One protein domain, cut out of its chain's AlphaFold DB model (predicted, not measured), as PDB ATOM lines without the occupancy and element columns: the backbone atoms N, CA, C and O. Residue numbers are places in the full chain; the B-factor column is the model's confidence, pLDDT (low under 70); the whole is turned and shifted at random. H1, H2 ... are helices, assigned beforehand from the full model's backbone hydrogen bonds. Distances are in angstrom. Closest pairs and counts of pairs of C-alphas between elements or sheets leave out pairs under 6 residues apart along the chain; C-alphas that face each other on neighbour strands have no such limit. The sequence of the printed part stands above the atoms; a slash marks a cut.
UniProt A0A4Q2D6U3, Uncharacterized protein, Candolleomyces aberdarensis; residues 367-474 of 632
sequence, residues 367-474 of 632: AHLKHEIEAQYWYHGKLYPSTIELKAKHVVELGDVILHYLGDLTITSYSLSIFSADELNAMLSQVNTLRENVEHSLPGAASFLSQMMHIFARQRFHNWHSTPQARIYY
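Overview. This is residues 367 to 474 of the 632 residues of an uncharacterized protein of Candolleomyces aberdarensis (UniProt A0A4Q2D6U3). Two pairs of antiparallel helices, H1 with H4 and H2 with H3, meet as a V: the pairs come together where part of H2 meets part of H4 at a steep angle, and they spread toward the far ends of those two helices. H2 and H3 make a helical hairpin, while H1 packs along H4 on the side away from that hairpin, and the last stretch, residues 463 to 474, folds back from the end of H4 on the open side of the V. You have 108 residues with four named helices, H1, H2, H3 and H4 in that order, no named strand, and the class all helix. The whole is compact, with a radius of gyration of the C-alphas of 14.1 A and spans of 39 by 30 by 19 A.

Arrangement. Begin with H1, residues 367 to 383, and look for H4, residues 443 to 462: they touch, their closest C-alphas being those of Ala 375 and His 454 at 4.6 A, with a shallow tilt of 24 degrees, opposite ways. H1 is apart from H2, residues 392 to 411, and from H3, residues 421 to 436. H2 and H3 touch as a hairpin, closest at the C-alphas of Leu 406 and Ala 421, 6.1 A, with a shallow tilt of 18 degrees, opposite ways. H2 touches H4 with residues 394 to 401 alone, and H4 touches H2 with residues 449 to 456 alone; the closest C-alphas are those of Leu 398 and Met 453, 6.7 A apart, at a steep tilt of 47 degrees, the same way. H3 and H4 are close but not clearly touching, with the C-alphas of Leu 434 and Ala 445 at 6.4 A. The helix packing is mostly aligned, but only just: 2 of 3 touching pairs are at a shallow tilt. Every O i to N i+4 pair is within hydrogen-bond range in H2 and H4; in H1 it is 11 of 13 and in H3 11 of 12.

Along the chain. Find C-alpha 367 at (263.839, 319.595, 421.982); from there H1 runs 25.2 A to Leu 383. H2 begins with C-alpha 392 at (267.122, 325.739, 396.984) and runs 28.6 A to Ile 411. H3 runs 23.5 A from Ala 421 to Glu 436. H4 runs 28.3 A from Pro 443 to C-alpha 462 at (251.279, 318.531, 417.662).

Size, cuts and confidence. The two C-alphas farthest apart are those of His 440 and Gln 469, 41.4 A. The printed part has no cut, and its three links between helices are short. The mean pLDDT of the printed part is 90.6; look for values under 70 at residues 439 to 441.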
ATOM      1  N   ALA A 367     263.689 320.202 423.307       88.56
ATOM      2  CA  ALA A 367     263.839 319.595 421.982       88.56
ATOM      3  C   ALA A 367     262.494 319.425 421.248       88.56
ATOM      4  O   ALA A 367     262.456 319.544 420.027       88.56
ATOM      5  N   HIS A 368     261.395 319.215 421.983       90.94
ATOM      6  CA  HIS A 368     260.035 319.198 421.429       90.94
ATOM      7  C   HIS A 368     259.536 320.618 421.142       90.94
ATOM      8  O   HIS A 368     259.055 320.891 420.043       90.94
ATOM      9  N   LEU A 369     259.745 321.540 422.090       91.88
ATOM     10  CA  LEU A 369     259.434 322.969 421.952       91.88
ATOM     11  C   LEU A 369     260.111 323.609 420.728       91.88
ATOM     12  O   LEU A 369     259.542 324.507 420.113       91.88
ATOM     13  N   LYS A 370     261.286 323.115 420.313       93.38
ATOM     14  CA  LYS A 370     261.969 323.566 419.094       93.38
ATOM     15  C   LYS A 370     261.063 323.539 417.853       93.38
ATOM     16  O   LYS A 370     261.159 324.457 417.045       93.38
ATOM     17  N   HIS A 371     260.189 322.540 417.695       94.75
ATOM     18  CA  HIS A 371     259.285 322.469 416.536       94.75
ATOM     19  C   HIS A 371     258.274 323.622 416.506       94.75
ATOM     20  O   HIS A 371     257.949 324.117 415.431       94.75
ATOM     21  N   GLU A 372     257.829 324.087 417.673       95.06
ATOM     22  CA  GLU A 372     256.958 325.255 417.795       95.06
ATOM     23  C   GLU A 372     257.712 326.554 417.500       95.06
ATOM     24  O   GLU A 372     257.244 327.377 416.723       95.06
ATOM     25  N   ILE A 373     258.924 326.714 418.039       96.06
ATOM     26  CA  ILE A 373     259.765 327.889 417.761       96.06
ATOM     27  C   ILE A 373     260.161 327.965 416.271       96.06
ATOM     28  O   ILE A 373     260.264 329.058 415.713       96.06
ATOM     29  N   GLU A 374     260.321 326.819 415.601       96.81
ATOM     30  CA  GLU A 374     260.494 326.744 414.145       96.81
ATOM     31  C   GLU A 374     259.193 327.099 413.394       96.81
ATOM     32  O   GLU A 374     259.235 327.797 412.383       96.81
ATOM     33  N   ALA A 375     258.020 326.689 413.893       96.88
ATOM     34  CA  ALA A 375     256.732 327.088 413.319       96.88
ATOM     35  C   ALA A 375     256.507 328.606 413.411       96.88
ATOM     36  O   ALA A 375     256.045 329.212 412.444       96.88
ATOM     37  N   GLN A 376     256.896 329.232 414.526       96.88
ATOM     38  CA  GLN A 376     256.874 330.686 414.699       96.88
ATOM     39  C   GLN A 376     257.879 331.387 413.766       96.88
ATOM     40  O   GLN A 376     257.538 332.400 413.157       96.88
ATOM     41  N   TYR A 377     259.078 330.823 413.559       97.50
ATOM     42  CA  TYR A 377     260.044 331.331 412.569       97.50
ATOM     43  C   TYR A 377     259.437 331.369 411.156       97.50
ATOM     44  O   TYR A 377     259.524 332.378 410.454       97.50
ATOM     45  N   TRP A 378     258.770 330.291 410.743       97.19
ATOM     46  CA  TRP A 378     258.101 330.247 409.445       97.19
ATOM     47  C   TRP A 378     256.841 331.134 409.397       97.19
ATOM     48  O   TRP A 378     256.514 331.659 408.337       97.19
ATOM     49  N   TYR A 379     256.181 331.403 410.530       95.94
ATOM     50  CA  TYR A 379     255.102 332.397 410.595       95.94
ATOM     51  C   TYR A 379     255.623 333.831 410.395       95.94
ATOM     52  O   TYR A 379     255.028 334.591 409.633       95.94
ATOM     53  N   HIS A 380     256.781 334.190 410.965       95.50
ATOM     54  CA  HIS A 380     257.467 335.439 410.610       95.50
ATOM     55  C   HIS A 380     257.750 335.517 409.101       95.50
ATOM     56  O   HIS A 380     257.546 336.565 408.499       95.50
ATOM     57  N   GLY A 381     258.125 334.404 408.462       94.12
ATOM     58  CA  GLY A 381     258.304 334.349 407.008       94.12
ATOM     59  C   GLY A 381     257.028 334.553 406.182       94.12
ATOM     60  O   GLY A 381     257.103 335.047 405.060       94.12
ATOM     61  N   LYS A 382     255.850 334.240 406.735       91.88
ATOM     62  CA  LYS A 382     254.547 334.613 406.155       91.88
ATOM     63  C   LYS A 382     254.275 336.117 406.330       91.88
ATOM     64  O   LYS A 382     253.825 336.776 405.394       91.88
ATOM     65  N   LEU A 383     254.577 336.671 407.508       92.19
ATOM     66  CA  LEU A 383     254.393 338.099 407.804       92.19
ATOM     67  C   LEU A 383     255.348 338.999 407.001       92.19
ATOM     68  O   LEU A 383     254.930 340.027 406.474       92.19
ATOM     69  N   TYR A 384     256.619 338.630 406.872       93.50
ATOM     70  CA  TYR A 384     257.659 339.464 406.265       93.50
ATOM     71  C   TYR A 384     258.501 338.657 405.265       93.50
ATOM     72  O   TYR A 384     259.708 338.502 405.454       93.50
ATOM     73  N   PRO A 385     257.901 338.143 404.173       91.88
ATOM     74  CA  PRO A 385     258.578 337.240 403.240       91.88
ATOM     75  C   PRO A 385     259.810 337.862 402.577       91.88
ATOM     76  O   PRO A 385     260.755 337.148 402.266       91.88
ATOM     77  N   SER A 386     259.851 339.189 402.435       89.31
ATOM     78  CA  SER A 386     261.012 339.936 401.930       89.31
ATOM     79  C   SER A 386     262.251 339.872 402.842       89.31
ATOM     80  O   SER A 386     263.326 340.285 402.422       89.31
ATOM     81  N   THR A 387     262.123 339.353 404.069       90.69
ATOM     82  CA  THR A 387     263.245 339.073 404.992       90.69
ATOM     83  C   THR A 387     263.729 337.616 404.907       90.69
ATOM     84  O   THR A 387     264.754 337.261 405.491       90.69
ATOM     85  N   ILE A 388     263.019 336.752 404.168       89.50
ATOM     86  CA  ILE A 388     263.338 335.329 404.018       89.50
ATOM     87  C   ILE A 388     264.008 335.073 402.670       89.50
ATOM     88  O   ILE A 388     263.370 335.022 401.621       89.50
ATOM     89  N   GLU A 389     265.311 334.815 402.718       87.38
ATOM     90  CA  GLU A 389     266.091 334.389 401.558       87.38
ATOM     91  C   GLU A 389     265.614 333.008 401.048       87.38
ATOM     92  O   GLU A 389     265.722 331.984 401.741       87.38
ATOM     93  N   LEU A 390     265.084 332.970 399.820       86.50
ATOM     94  CA  LEU A 390     264.588 331.750 399.178       86.50
ATOM     95  C   LEU A 390     265.761 330.851 398.755       86.50
ATOM     96  O   LEU A 390     266.434 331.105 397.763       86.50
ATOM     97  N   LYS A 391     266.003 329.767 399.500       89.06
ATOM     98  CA  LYS A 391     267.117 328.834 399.246       89.06
ATOM     99  C   LYS A 391     266.637 327.540 398.610       89.06
ATOM    100  O   LYS A 391     265.701 326.922 399.115       89.06
ATOM    101  N   ALA A 392     267.370 327.046 397.608       89.69
ATOM    102  CA  ALA A 392     267.122 325.739 396.984       89.69
ATOM    103  C   ALA A 392     266.983 324.603 398.016       89.69
ATOM    104  O   ALA A 392     266.094 323.764 397.894       89.69
ATOM    105  N   LYS A 393     267.793 324.627 399.089       91.50
ATOM    106  CA  LYS A 393     267.680 323.687 400.218       91.50
ATOM    107  C   LYS A 393     266.270 323.660 400.821       91.50
ATOM    108  O   LYS A 393     265.781 322.582 401.121       91.50
ATOM    109  N   HIS A 394     265.625 324.813 400.996       90.94
ATOM    110  CA  HIS A 394     264.304 324.914 401.624       90.94
ATOM    111  C   HIS A 394     263.201 324.371 400.709       90.94
ATOM    112  O   HIS A 394     262.287 323.704 401.179       90.94
ATOM    113  N   VAL A 395     263.326 324.589 399.395       92.12
ATOM    114  CA  VAL A 395     262.412 324.029 398.387       92.12
ATOM    115  C   VAL A 395     262.550 322.501 398.297       92.12
ATOM    116  O   VAL A 395     261.550 321.795 398.199       92.12
ATOM    117  N   VAL A 396     263.777 321.972 398.378       93.88
ATOM    118  CA  VAL A 396     264.031 320.518 398.440       93.88
ATOM    119  C   VAL A 396     263.490 319.912 399.740       93.88
ATOM    120  O   VAL A 396     262.833 318.879 399.692       93.88
ATOM    121  N   GLU A 397     263.713 320.568 400.878       95.12
ATOM    122  CA  GLU A 397     263.240 320.140 402.201       95.12
ATOM    123  C   GLU A 397     261.705 320.100 402.291       95.12
ATOM    124  O   GLU A 397     261.144 319.126 402.786       95.12
ATOM    125  N   LEU A 398     261.011 321.100 401.735       95.44
ATOM    126  CA  LEU A 398     259.550 321.086 401.619       95.44
ATOM    127  C   LEU A 398     259.056 319.954 400.698       95.44
ATOM    128  O   LEU A 398     258.086 319.269 401.024       95.44
ATOM    129  N   GLY A 399     259.734 319.725 399.567       95.38
ATOM    130  CA  GLY A 399     259.405 318.635 398.643       95.38
ATOM    131  C   GLY A 399     259.563 317.241 399.260       95.38
ATOM    132  O   GLY A 399     258.717 316.381 399.029       95.38
ATOM    133  N   ASP A 400     260.595 317.034 400.080       96.25
ATOM    134  CA  ASP A 400     260.837 315.788 400.824       96.25
ATOM    135  C   ASP A 400     259.728 315.514 401.858       96.25
ATOM    136  O   ASP A 400     259.172 314.417 401.905       96.25
ATOM    137  N   VAL A 401     259.309 316.540 402.610       95.38
ATOM    138  CA  VAL A 401     258.192 316.439 403.570       95.38
ATOM    139  C   VAL A 401     256.864 316.110 402.873       95.38
ATOM    140  O   VAL A 401     256.110 315.264 403.358       95.38
ATOM    141  N   ILE A 402     256.575 316.726 401.722       95.75
ATOM    142  CA  ILE A 402     255.372 316.417 400.929       95.75
ATOM    143  C   ILE A 402     255.430 314.983 400.381       95.75
ATOM    144  O   ILE A 402     254.445 314.247 400.474       95.75
ATOM    145  N   LEU A 403     256.586 314.556 399.859       95.00
ATOM    146  CA  LEU A 403     256.794 313.200 399.346       95.00
ATOM    147  C   LEU A 403     256.645 312.137 400.448       95.00
ATOM    148  O   LEU A 403     256.053 311.084 400.200       95.00
ATOM    149  N   HIS A 404     257.110 312.424 401.667       94.19
ATOM    150  CA  HIS A 404     256.909 311.562 402.830       94.19
ATOM    151  C   HIS A 404     255.418 311.340 403.124       94.19
ATOM    152  O   HIS A 404     254.993 310.189 403.219       94.19
ATOM    153  N   TYR A 405     254.607 312.405 403.196       93.94
ATOM    154  CA  TYR A 405     253.166 312.264 403.448       93.94
ATOM    155  C   TYR A 405     252.396 311.627 402.280       93.94
ATOM    156  O   TYR A 405     251.438 310.895 402.524       93.94
ATOM    157  N   LEU A 406     252.817 311.833 401.025       94.44
ATOM    158  CA  LEU A 406     252.270 311.109 399.865       94.44
ATOM    159  C   LEU A 406     252.543 309.598 399.958       94.44
ATOM    160  O   LEU A 406     251.638 308.787 399.740       94.44
ATOM    161  N   GLY A 407     253.771 309.216 400.319       93.69
ATOM    162  CA  GLY A 407     254.149 307.822 400.558       93.69
ATOM    163  C   GLY A 407     253.377 307.196 401.721       93.69
ATOM    164  O   GLY A 407     252.789 306.128 401.559       93.69
ATOM    165  N   ASP A 408     253.308 307.885 402.862       92.56
ATOM    166  CA  ASP A 408     252.567 307.453 404.051       92.56
ATOM    167  C   ASP A 408     251.075 307.230 403.737       92.56
ATOM    168  O   ASP A 408     250.543 306.153 403.997       92.56
ATOM    169  N   LEU A 409     250.423 308.168 403.040       92.38
ATOM    170  CA  LEU A 409     249.034 308.024 402.578       92.38
ATOM    171  C   LEU A 409     248.799 306.895 401.566       92.38
ATOM    172  O   LEU A 409     247.681 306.392 401.469       92.38
ATOM    173  N   THR A 410     249.827 306.501 400.816       90.75
ATOM    174  CA  THR A 410     249.761 305.359 399.889       90.75
ATOM    175  C   THR A 410     249.900 304.023 400.633       90.75
ATOM    176  O   THR A 410     249.426 302.993 400.156       90.75
ATOM    177  N   ILE A 411     250.534 304.028 401.812       91.69
ATOM    178  CA  ILE A 411     250.864 302.833 402.603       91.69
ATOM    179  C   ILE A 411     249.856 302.589 403.739       91.69
ATOM    180  O   ILE A 411     249.564 301.433 404.050       91.69
ATOM    181  N   THR A 412     249.321 303.639 404.376       88.62
ATOM    182  CA  THR A 412     248.453 303.520 405.557       88.62
ATOM    183  C   THR A 412     247.243 304.457 405.538       88.62
ATOM    184  O   THR A 412     247.336 305.663 405.324       88.62
ATOM    185  N   SER A 413     246.081 303.901 405.891       84.25
ATOM    186  CA  SER A 413     244.845 304.654 406.149       84.25
ATOM    187  C   SER A 413     244.872 305.460 407.458       84.25
ATOM    188  O   SER A 413     243.891 306.125 407.777       84.25
ATOM    189  N   TYR A 414     245.964 305.386 408.228       86.44
ATOM    190  CA  TYR A 414     246.129 306.029 409.539       86.44
ATOM    191  C   TYR A 414     247.146 307.185 409.540       86.44
ATOM    192  O   TYR A 414     247.598 307.611 410.607       86.44
ATOM    193  N   SER A 415     247.498 307.684 408.350       89.81
ATOM    194  CA  SER A 415     248.451 308.781 408.145       89.81
ATOM    195  C   SER A 415     248.157 310.016 408.998       89.81
ATOM    196  O   SER A 415     247.006 310.377 409.245       89.81
ATOM    197  N   LEU A 416     249.221 310.717 409.388       89.88
ATOM    198  CA  LEU A 416     249.136 311.989 410.104       89.88
ATOM    199  C   LEU A 416     248.863 313.198 409.194       89.88
ATOM    200  O   LEU A 416     248.730 314.310 409.713       89.88
ATOM    201  N   SER A 417     248.800 313.015 407.868       90.12
ATOM    202  CA  SER A 417     248.554 314.099 406.909       90.12
ATOM    203  C   SER A 417     247.222 314.811 407.166       90.12
ATOM    204  O   SER A 417     246.156 314.197 407.182       90.12
ATOM    205  N   ILE A 418     247.268 316.141 407.287       88.06
ATOM    206  CA  ILE A 418     246.061 316.983 407.304       88.06
ATOM    207  C   ILE A 418     245.421 317.146 405.913       88.06
ATOM    208  O   ILE A 418     244.271 317.584 405.844       88.06
ATOM    209  N   PHE A 419     246.147 316.781 404.848       90.38
ATOM    210  CA  PHE A 419     245.807 316.996 403.439       90.38
ATOM    211  C   PHE A 419     245.460 315.691 402.695       90.38
ATOM    212  O   PHE A 419     245.898 314.590 403.069       90.38
ATOM    213  N   SER A 420     244.679 315.805 401.619       90.62
ATOM    214  CA  SER A 420     244.414 314.722 400.665       90.62
ATOM    215  C   SER A 420     245.643 314.402 399.801       90.62
ATOM    216  O   SER A 420     246.606 315.169 399.746       90.62
ATOM    217  N   ALA A 421     245.622 313.259 399.109       92.38
ATOM    218  CA  ALA A 421     246.671 312.936 398.140       92.38
ATOM    219  C   ALA A 421     246.679 313.933 396.964       92.38
ATOM    220  O   ALA A 421     247.745 314.300 396.479       92.38
ATOM    221  N   ASP A 422     245.511 314.417 396.538       92.25
ATOM    222  CA  ASP A 422     245.381 315.396 395.452       92.25
ATOM    223  C   ASP A 422     245.883 316.785 395.879       92.25
ATOM    224  O   ASP A 422     246.625 317.427 395.137       92.25
ATOM    225  N   GLU A 423     245.559 317.211 397.109       93.06
ATOM    226  CA  GLU A 423     246.069 318.447 397.720       93.06
ATOM    227  C   GLU A 423     247.609 318.416 397.805       93.06
ATOM    228  O   GLU A 423     248.268 319.365 397.380       93.06
ATOM    229  N   LEU A 424     248.204 317.305 398.261       94.25
ATOM    230  CA  LEU A 424     249.665 317.147 398.316       94.25
ATOM    231  C   LEU A 424     250.325 317.067 396.930       94.25
ATOM    232  O   LEU A 424     251.407 317.622 396.747       94.25
ATOM    233  N   ASN A 425     249.699 316.423 395.940       94.81
ATOM    234  CA  ASN A 425     250.213 316.408 394.564       94.81
ATOM    235  C   ASN A 425     250.185 317.815 393.932       94.81
ATOM    236  O   ASN A 425     251.132 318.193 393.239       94.81
ATOM    237  N   ALA A 426     249.153 318.616 394.218       94.56
ATOM    238  CA  ALA A 426     249.081 320.017 393.802       94.56
ATOM    239  C   ALA A 426     250.132 320.898 394.509       94.56
ATOM    240  O   ALA A 426     250.723 321.774 393.881       94.56
ATOM    241  N   MET A 427     250.431 320.639 395.787       93.75
ATOM    242  CA  MET A 427     251.550 321.297 396.477       93.75
ATOM    243  C   MET A 427     252.904 320.876 395.894       93.75
ATOM    244  O   MET A 427     253.788 321.714 395.733       93.75
ATOM    245  N   LEU A 428     253.081 319.602 395.529       93.56
ATOM    246  CA  LEU A 428     254.336 319.109 394.957       93.56
ATOM    247  C   LEU A 428     254.627 319.724 393.578       93.56
ATOM    248  O   LEU A 428     255.779 320.052 393.294       93.56
ATOM    249  N   SER A 429     253.608 319.936 392.736       92.38
ATOM    250  CA  SER A 429     253.788 320.648 391.462       92.38
ATOM    251  C   SER A 429     254.149 322.123 391.679       92.38
ATOM    252  O   SER A 429     255.113 322.596 391.077       92.38
ATOM    253  N   GLN A 430     253.492 322.811 392.619       90.94
ATOM    254  CA  GLN A 430     253.847 324.181 393.026       90.94
ATOM    255  C   GLN A 430     255.291 324.275 393.553       90.94
ATOM    256  O   GLN A 430     256.016 325.209 393.214       90.94
ATOM    257  N   VAL A 431     255.754 323.286 394.325       91.31
ATOM    258  CA  VAL A 431     257.136 323.205 394.838       91.31
ATOM    259  C   VAL A 431     258.168 322.955 393.732       91.31
ATOM    260  O   VAL A 431     259.301 323.429 393.838       91.31
ATOM    261  N   ASN A 432     257.796 322.286 392.639       87.50
ATOM    262  CA  ASN A 432     258.660 322.207 391.461       87.50
ATOM    263  C   ASN A 432     258.787 323.582 390.776       87.50
ATOM    264  O   ASN A 432     259.909 324.002 390.504       87.50
ATOM    265  N   THR A 433     257.697 324.342 390.626       86.81
ATOM    266  CA  THR A 433     257.752 325.728 390.114       86.81
ATOM    267  C   THR A 433     258.507 326.681 391.056       86.81
ATOM    268  O   THR A 433     259.228 327.564 390.595       86.81
ATOM    269  N   LEU A 434     258.451 326.490 392.385       85.00
ATOM    270  CA  LEU A 434     259.307 327.241 393.320       85.00
ATOM    271  C   LEU A 434     260.800 327.049 393.029       85.00
ATOM    272  O   LEU A 434     261.576 327.980 393.234       85.00
ATOM    273  N   ARG A 435     261.213 325.856 392.573       83.94
ATOM    274  CA  ARG A 435     262.625 325.531 392.308       83.94
ATOM    275  C   ARG A 435     263.205 326.379 391.181       83.94
ATOM    276  O   ARG A 435     264.358 326.781 391.270       83.94
ATOM    277  N   GLU A 436     262.393 326.675 390.173       81.50
ATOM    278  CA  GLU A 436     262.737 327.540 389.036       81.50
ATOM    279  C   GLU A 436     262.872 329.012 389.467       81.50
ATOM    280  O   GLU A 436     263.657 329.760 388.897       81.50
ATOM    281  N   ASN A 437     262.160 329.420 390.523       75.25
ATOM    282  CA  ASN A 437     262.114 330.801 391.012       75.25
ATOM    283  C   ASN A 437     263.150 331.127 392.109       75.25
ATOM    284  O   ASN A 437     263.185 332.258 392.601       75.25
ATOM    285  N   VAL A 438     264.004 330.169 392.501       78.00
ATOM    286  CA  VAL A 438     265.006 330.347 393.573       78.00
ATOM    287  C   VAL A 438     265.955 331.513 393.283       78.00
ATOM    288  O   VAL A 438     266.220 332.318 394.172       78.00
ATOM    289  N   GLU A 439     266.421 331.650 392.040       67.19
ATOM    290  CA  GLU A 439     267.383 332.693 391.640       67.19
ATOM    291  C   GLU A 439     266.767 334.103 391.555       67.19
ATOM    292  O   GLU A 439     267.487 335.088 391.402       67.19
ATOM    293  N   HIS A 440     265.440 334.224 391.665       68.12
ATOM    294  CA  HIS A 440     264.712 335.491 391.524       68.12
ATOM    295  C   HIS A 440     264.171 336.046 392.852       68.12
ATOM    296  O   HIS A 440     263.640 337.154 392.871       68.12
ATOM    297  N   SER A 441     264.316 335.307 393.962       63.78
ATOM    298  CA  SER A 441     264.001 335.742 395.339       63.78
ATOM    299  C   SER A 441     262.645 336.458 395.511       63.78
ATOM    300  O   SER A 441     262.521 337.428 396.262       63.78
ATOM    301  N   LEU A 442     261.611 335.987 394.810       80.75
ATOM    302  CA  LEU A 442     260.300 336.639 394.758       80.75
ATOM    303  C   LEU A 442     259.558 336.548 396.113       80.75
ATOM    304  O   LEU A 442     259.342 335.433 396.601       80.75
ATOM    305  N   PRO A 443     259.063 337.664 396.697       83.44
ATOM    306  CA  PRO A 443     258.372 337.644 397.993       83.44
ATOM    307  C   PRO A 443     257.141 336.726 398.049       83.44
ATOM    308  O   PRO A 443     256.875 336.117 399.081       83.44
ATOM    309  N   GLY A 444     256.407 336.554 396.942       86.38
ATOM    310  CA  GLY A 444     255.297 335.592 396.875       86.38
ATOM    311  C   GLY A 444     255.752 334.136 397.053       86.38
ATOM    312  O   GLY A 444     255.130 333.376 397.795       86.38
ATOM    313  N   ALA A 445     256.884 333.764 396.448       88.56
ATOM    314  CA  ALA A 445     257.474 332.430 396.564       88.56
ATOM    315  C   ALA A 445     258.030 332.172 397.977       88.56
ATOM    316  O   ALA A 445     257.824 331.094 398.537       88.56
ATOM    317  N   ALA A 446     258.670 333.178 398.586       89.81
ATOM    318  CA  ALA A 446     259.119 333.124 399.977       89.81
ATOM    319  C   ALA A 446     257.944 333.017 400.971       89.81
ATOM    320  O   ALA A 446     258.026 332.244 401.928       89.81
ATOM    321  N   SER A 447     256.832 333.720 400.716       90.75
ATOM    322  CA  SER A 447     255.610 333.643 401.531       90.75
ATOM    323  C   SER A 447     254.971 332.253 401.475       90.75
ATOM    324  O   SER A 447     254.759 331.638 402.518       90.75
ATOM    325  N   PHE A 448     254.755 331.699 400.275       90.94
ATOM    326  CA  PHE A 448     254.167 330.363 400.115       90.94
ATOM    327  C   PHE A 448     255.045 329.256 400.728       90.94
ATOM    328  O   PHE A 448     254.538 328.418 401.477       90.94
ATOM    329  N   LEU A 449     256.368 329.291 400.504       93.12
ATOM    330  CA  LEU A 449     257.318 328.397 401.182       93.12
ATOM    331  C   LEU A 449     257.166 328.480 402.709       93.12
ATOM    332  O   LEU A 449     257.083 327.451 403.381       93.12
ATOM    333  N   SER A 450     257.115 329.698 403.250       94.44
ATOM    334  CA  SER A 450     257.008 329.934 404.691       94.44
ATOM    335  C   SER A 450     255.665 329.460 405.253       94.44
ATOM    336  O   SER A 450     255.638 328.799 406.286       94.44
ATOM    337  N   GLN A 451     254.558 329.691 404.543       92.75
ATOM    338  CA  GLN A 451     253.227 329.200 404.906       92.75
ATOM    339  C   GLN A 451     253.183 327.664 404.974       92.75
ATOM    340  O   GLN A 451     252.672 327.110 405.949       92.75
ATOM    341  N   MET A 452     253.749 326.964 403.984       93.94
ATOM    342  CA  MET A 452     253.789 325.496 403.982       93.94
ATOM    343  C   MET A 452     254.717 324.947 405.078       93.94
ATOM    344  O   MET A 452     254.330 324.052 405.832       93.94
ATOM    345  N   MET A 453     255.922 325.507 405.227       95.88
ATOM    346  CA  MET A 453     256.875 325.072 406.258       95.88
ATOM    347  C   MET A 453     256.373 325.348 407.682       95.88
ATOM    348  O   MET A 453     256.601 324.525 408.572       95.88
ATOM    349  N   HIS A 454     255.632 326.442 407.896       95.94
ATOM    350  CA  HIS A 454     254.928 326.732 409.147       95.94
ATOM    351  C   HIS A 454     253.943 325.612 409.505       95.94
ATOM    352  O   HIS A 454     254.020 325.057 410.603       95.94
ATOM    353  N   ILE A 455     253.072 325.231 408.563       93.25
ATOM    354  CA  ILE A 455     252.073 324.168 408.751       93.25
ATOM    355  C   ILE A 455     252.756 322.848 409.142       93.25
ATOM    356  O   ILE A 455     252.397 322.238 410.153       93.25
ATOM    357  N   PHE A 456     253.792 322.435 408.406       94.75
ATOM    358  CA  PHE A 456     254.515 321.193 408.696       94.75
ATOM    359  C   PHE A 456     255.347 321.256 409.994       94.75
ATOM    360  O   PHE A 456     255.519 320.236 410.664       94.75
ATOM    361  N   ALA A 457     255.852 322.424 410.407       95.12
ATOM    362  CA  ALA A 457     256.509 322.606 411.707       95.12
ATOM    363  C   ALA A 457     255.515 322.519 412.881       95.12
ATOM    364  O   ALA A 457     255.746 321.782 413.844       95.12
ATOM    365  N   ARG A 458     254.358 323.179 412.759       93.12
ATOM    366  CA  ARG A 458     253.257 323.120 413.731       93.12
ATOM    367  C   ARG A 458     252.711 321.693 413.878       93.12
ATOM    368  O   ARG A 458     252.500 321.220 414.994       93.12
ATOM    369  N   GLN A 459     252.576 320.956 412.774       92.06
ATOM    370  CA  GLN A 459     252.196 319.536 412.775       92.06
ATOM    371  C   GLN A 459     253.232 318.655 413.505       92.06
ATOM    372  O   GLN A 459     252.844 317.814 414.319       92.06
ATOM    373  N   ARG A 460     254.542 318.887 413.294       93.00
ATOM    374  CA  ARG A 460     255.623 318.202 414.037       93.00
ATOM    375  C   ARG A 460     255.510 318.418 415.552       93.00
ATOM    376  O   ARG A 460     255.705 317.473 416.319       93.00
ATOM    377  N   PHE A 461     255.141 319.627 415.985       93.31
ATOM    378  CA  PHE A 461     254.889 319.928 417.398       93.31
ATOM    379  C   PHE A 461     253.654 319.181 417.938       93.31
ATOM    380  O   PHE A 461     253.764 318.471 418.941       93.31
ATOM    381  N   HIS A 462     252.508 319.231 417.246       90.81
ATOM    382  CA  HIS A 462     251.279 318.531 417.662       90.81
ATOM    383  C   HIS A 462     251.407 316.999 417.736       90.81
ATOM    384  O   HIS A 462     250.718 316.359 418.542       90.81
ATOM    385  N   ASN A 463     252.290 316.408 416.928       91.12
ATOM    386  CA  ASN A 463     252.560 314.968 416.893       91.12
ATOM    387  C   ASN A 463     253.795 314.539 417.708       91.12
ATOM    388  O   ASN A 463     254.204 313.386 417.621       91.12
ATOM    389  N   TRP A 464     254.354 315.421 418.547       91.44
ATOM    390  CA  TRP A 464     255.431 315.080 419.492       91.44
ATOM    391  C   TRP A 464     256.701 314.520 418.826       91.44
ATOM    392  O   TRP A 464     257.386 313.659 419.389       91.44
ATOM    393  N   HIS A 465     257.033 315.017 417.627       91.00
ATOM    394  CA  HIS A 465     258.228 314.596 416.894       91.00
ATOM    395  C   HIS A 465     259.502 314.797 417.729       91.00
ATOM    396  O   HIS A 465     259.567 315.647 418.619       91.00
ATOM    397  N   SER A 466     260.508 313.964 417.448       88.12
ATOM    398  CA  SER A 466     261.787 313.931 418.170       88.12
ATOM    399  C   SER A 466     261.680 313.597 419.672       88.12
ATOM    400  O   SER A 466     262.630 313.835 420.418       88.12
ATOM    401  N   THR A 467     260.574 312.987 420.122       89.12
ATOM    402  CA  THR A 467     260.413 312.462 421.492       89.12
ATOM    403  C   THR A 467     260.087 310.960 421.505       89.12
ATOM    404  O   THR A 467     259.521 310.454 420.534       89.12
ATOM    405  N   PRO A 468     260.356 310.232 422.610       87.88
ATOM    406  CA  PRO A 468     259.876 308.857 422.802       87.88
ATOM    407  C   PRO A 468     258.345 308.704 422.822       87.88
ATOM    408  O   PRO A 468     257.846 307.582 422.813       87.88
ATOM    409  N   GLN A 469     257.603 309.813 422.894       88.81
ATOM    410  CA  GLN A 469     256.142 309.870 422.933       88.81
ATOM    411  C   GLN A 469     255.536 310.363 421.604       88.81
ATOM    412  O   GLN A 469     254.371 310.757 421.573       88.81
ATOM    413  N   ALA A 470     256.315 310.351 420.514       90.12
ATOM    414  CA  ALA A 470     255.853 310.725 419.180       90.12
ATOM    415  C   ALA A 470     254.603 309.934 418.760       90.12
ATOM    416  O   ALA A 470     254.555 308.705 418.866       90.12
ATOM    417  N   ARG A 471     253.596 310.644 418.241       89.94
ATOM    418  CA  ARG A 471     252.433 310.035 417.592       89.94
ATOM    419  C   ARG A 471     252.858 309.560 416.203       89.94
ATOM    420  O   ARG A 471     253.458 310.339 415.471       89.94
ATOM    421  N   ILE A 472     252.531 308.317 415.842       89.19
ATOM    422  CA  ILE A 472     252.832 307.739 414.518       89.19
ATOM    423  C   ILE A 472     251.562 307.619 413.662       89.19
ATOM    424  O   ILE A 472     251.613 307.840 412.458       89.19
ATOM    425  N   TYR A 473     250.419 307.334 414.287       88.25
ATOM    426  CA  TYR A 473     249.107 307.242 413.638       88.25
ATOM    427  C   TYR A 473     248.104 308.195 414.287       88.25
ATOM    428  O   TYR A 473     248.171 308.429 415.497       88.25
ATOM    429  N   TYR A 474     247.163 308.748 413.513       86.19
ATOM    430  CA  TYR A 474     246.272 309.808 414.016       86.19
ATOM    431  C   TYR A 474     245.385 309.372 415.194       86.19
ATOM    432  O   TYR A 474     245.002 310.208 416.012       86.19
TER     433      TYR A 474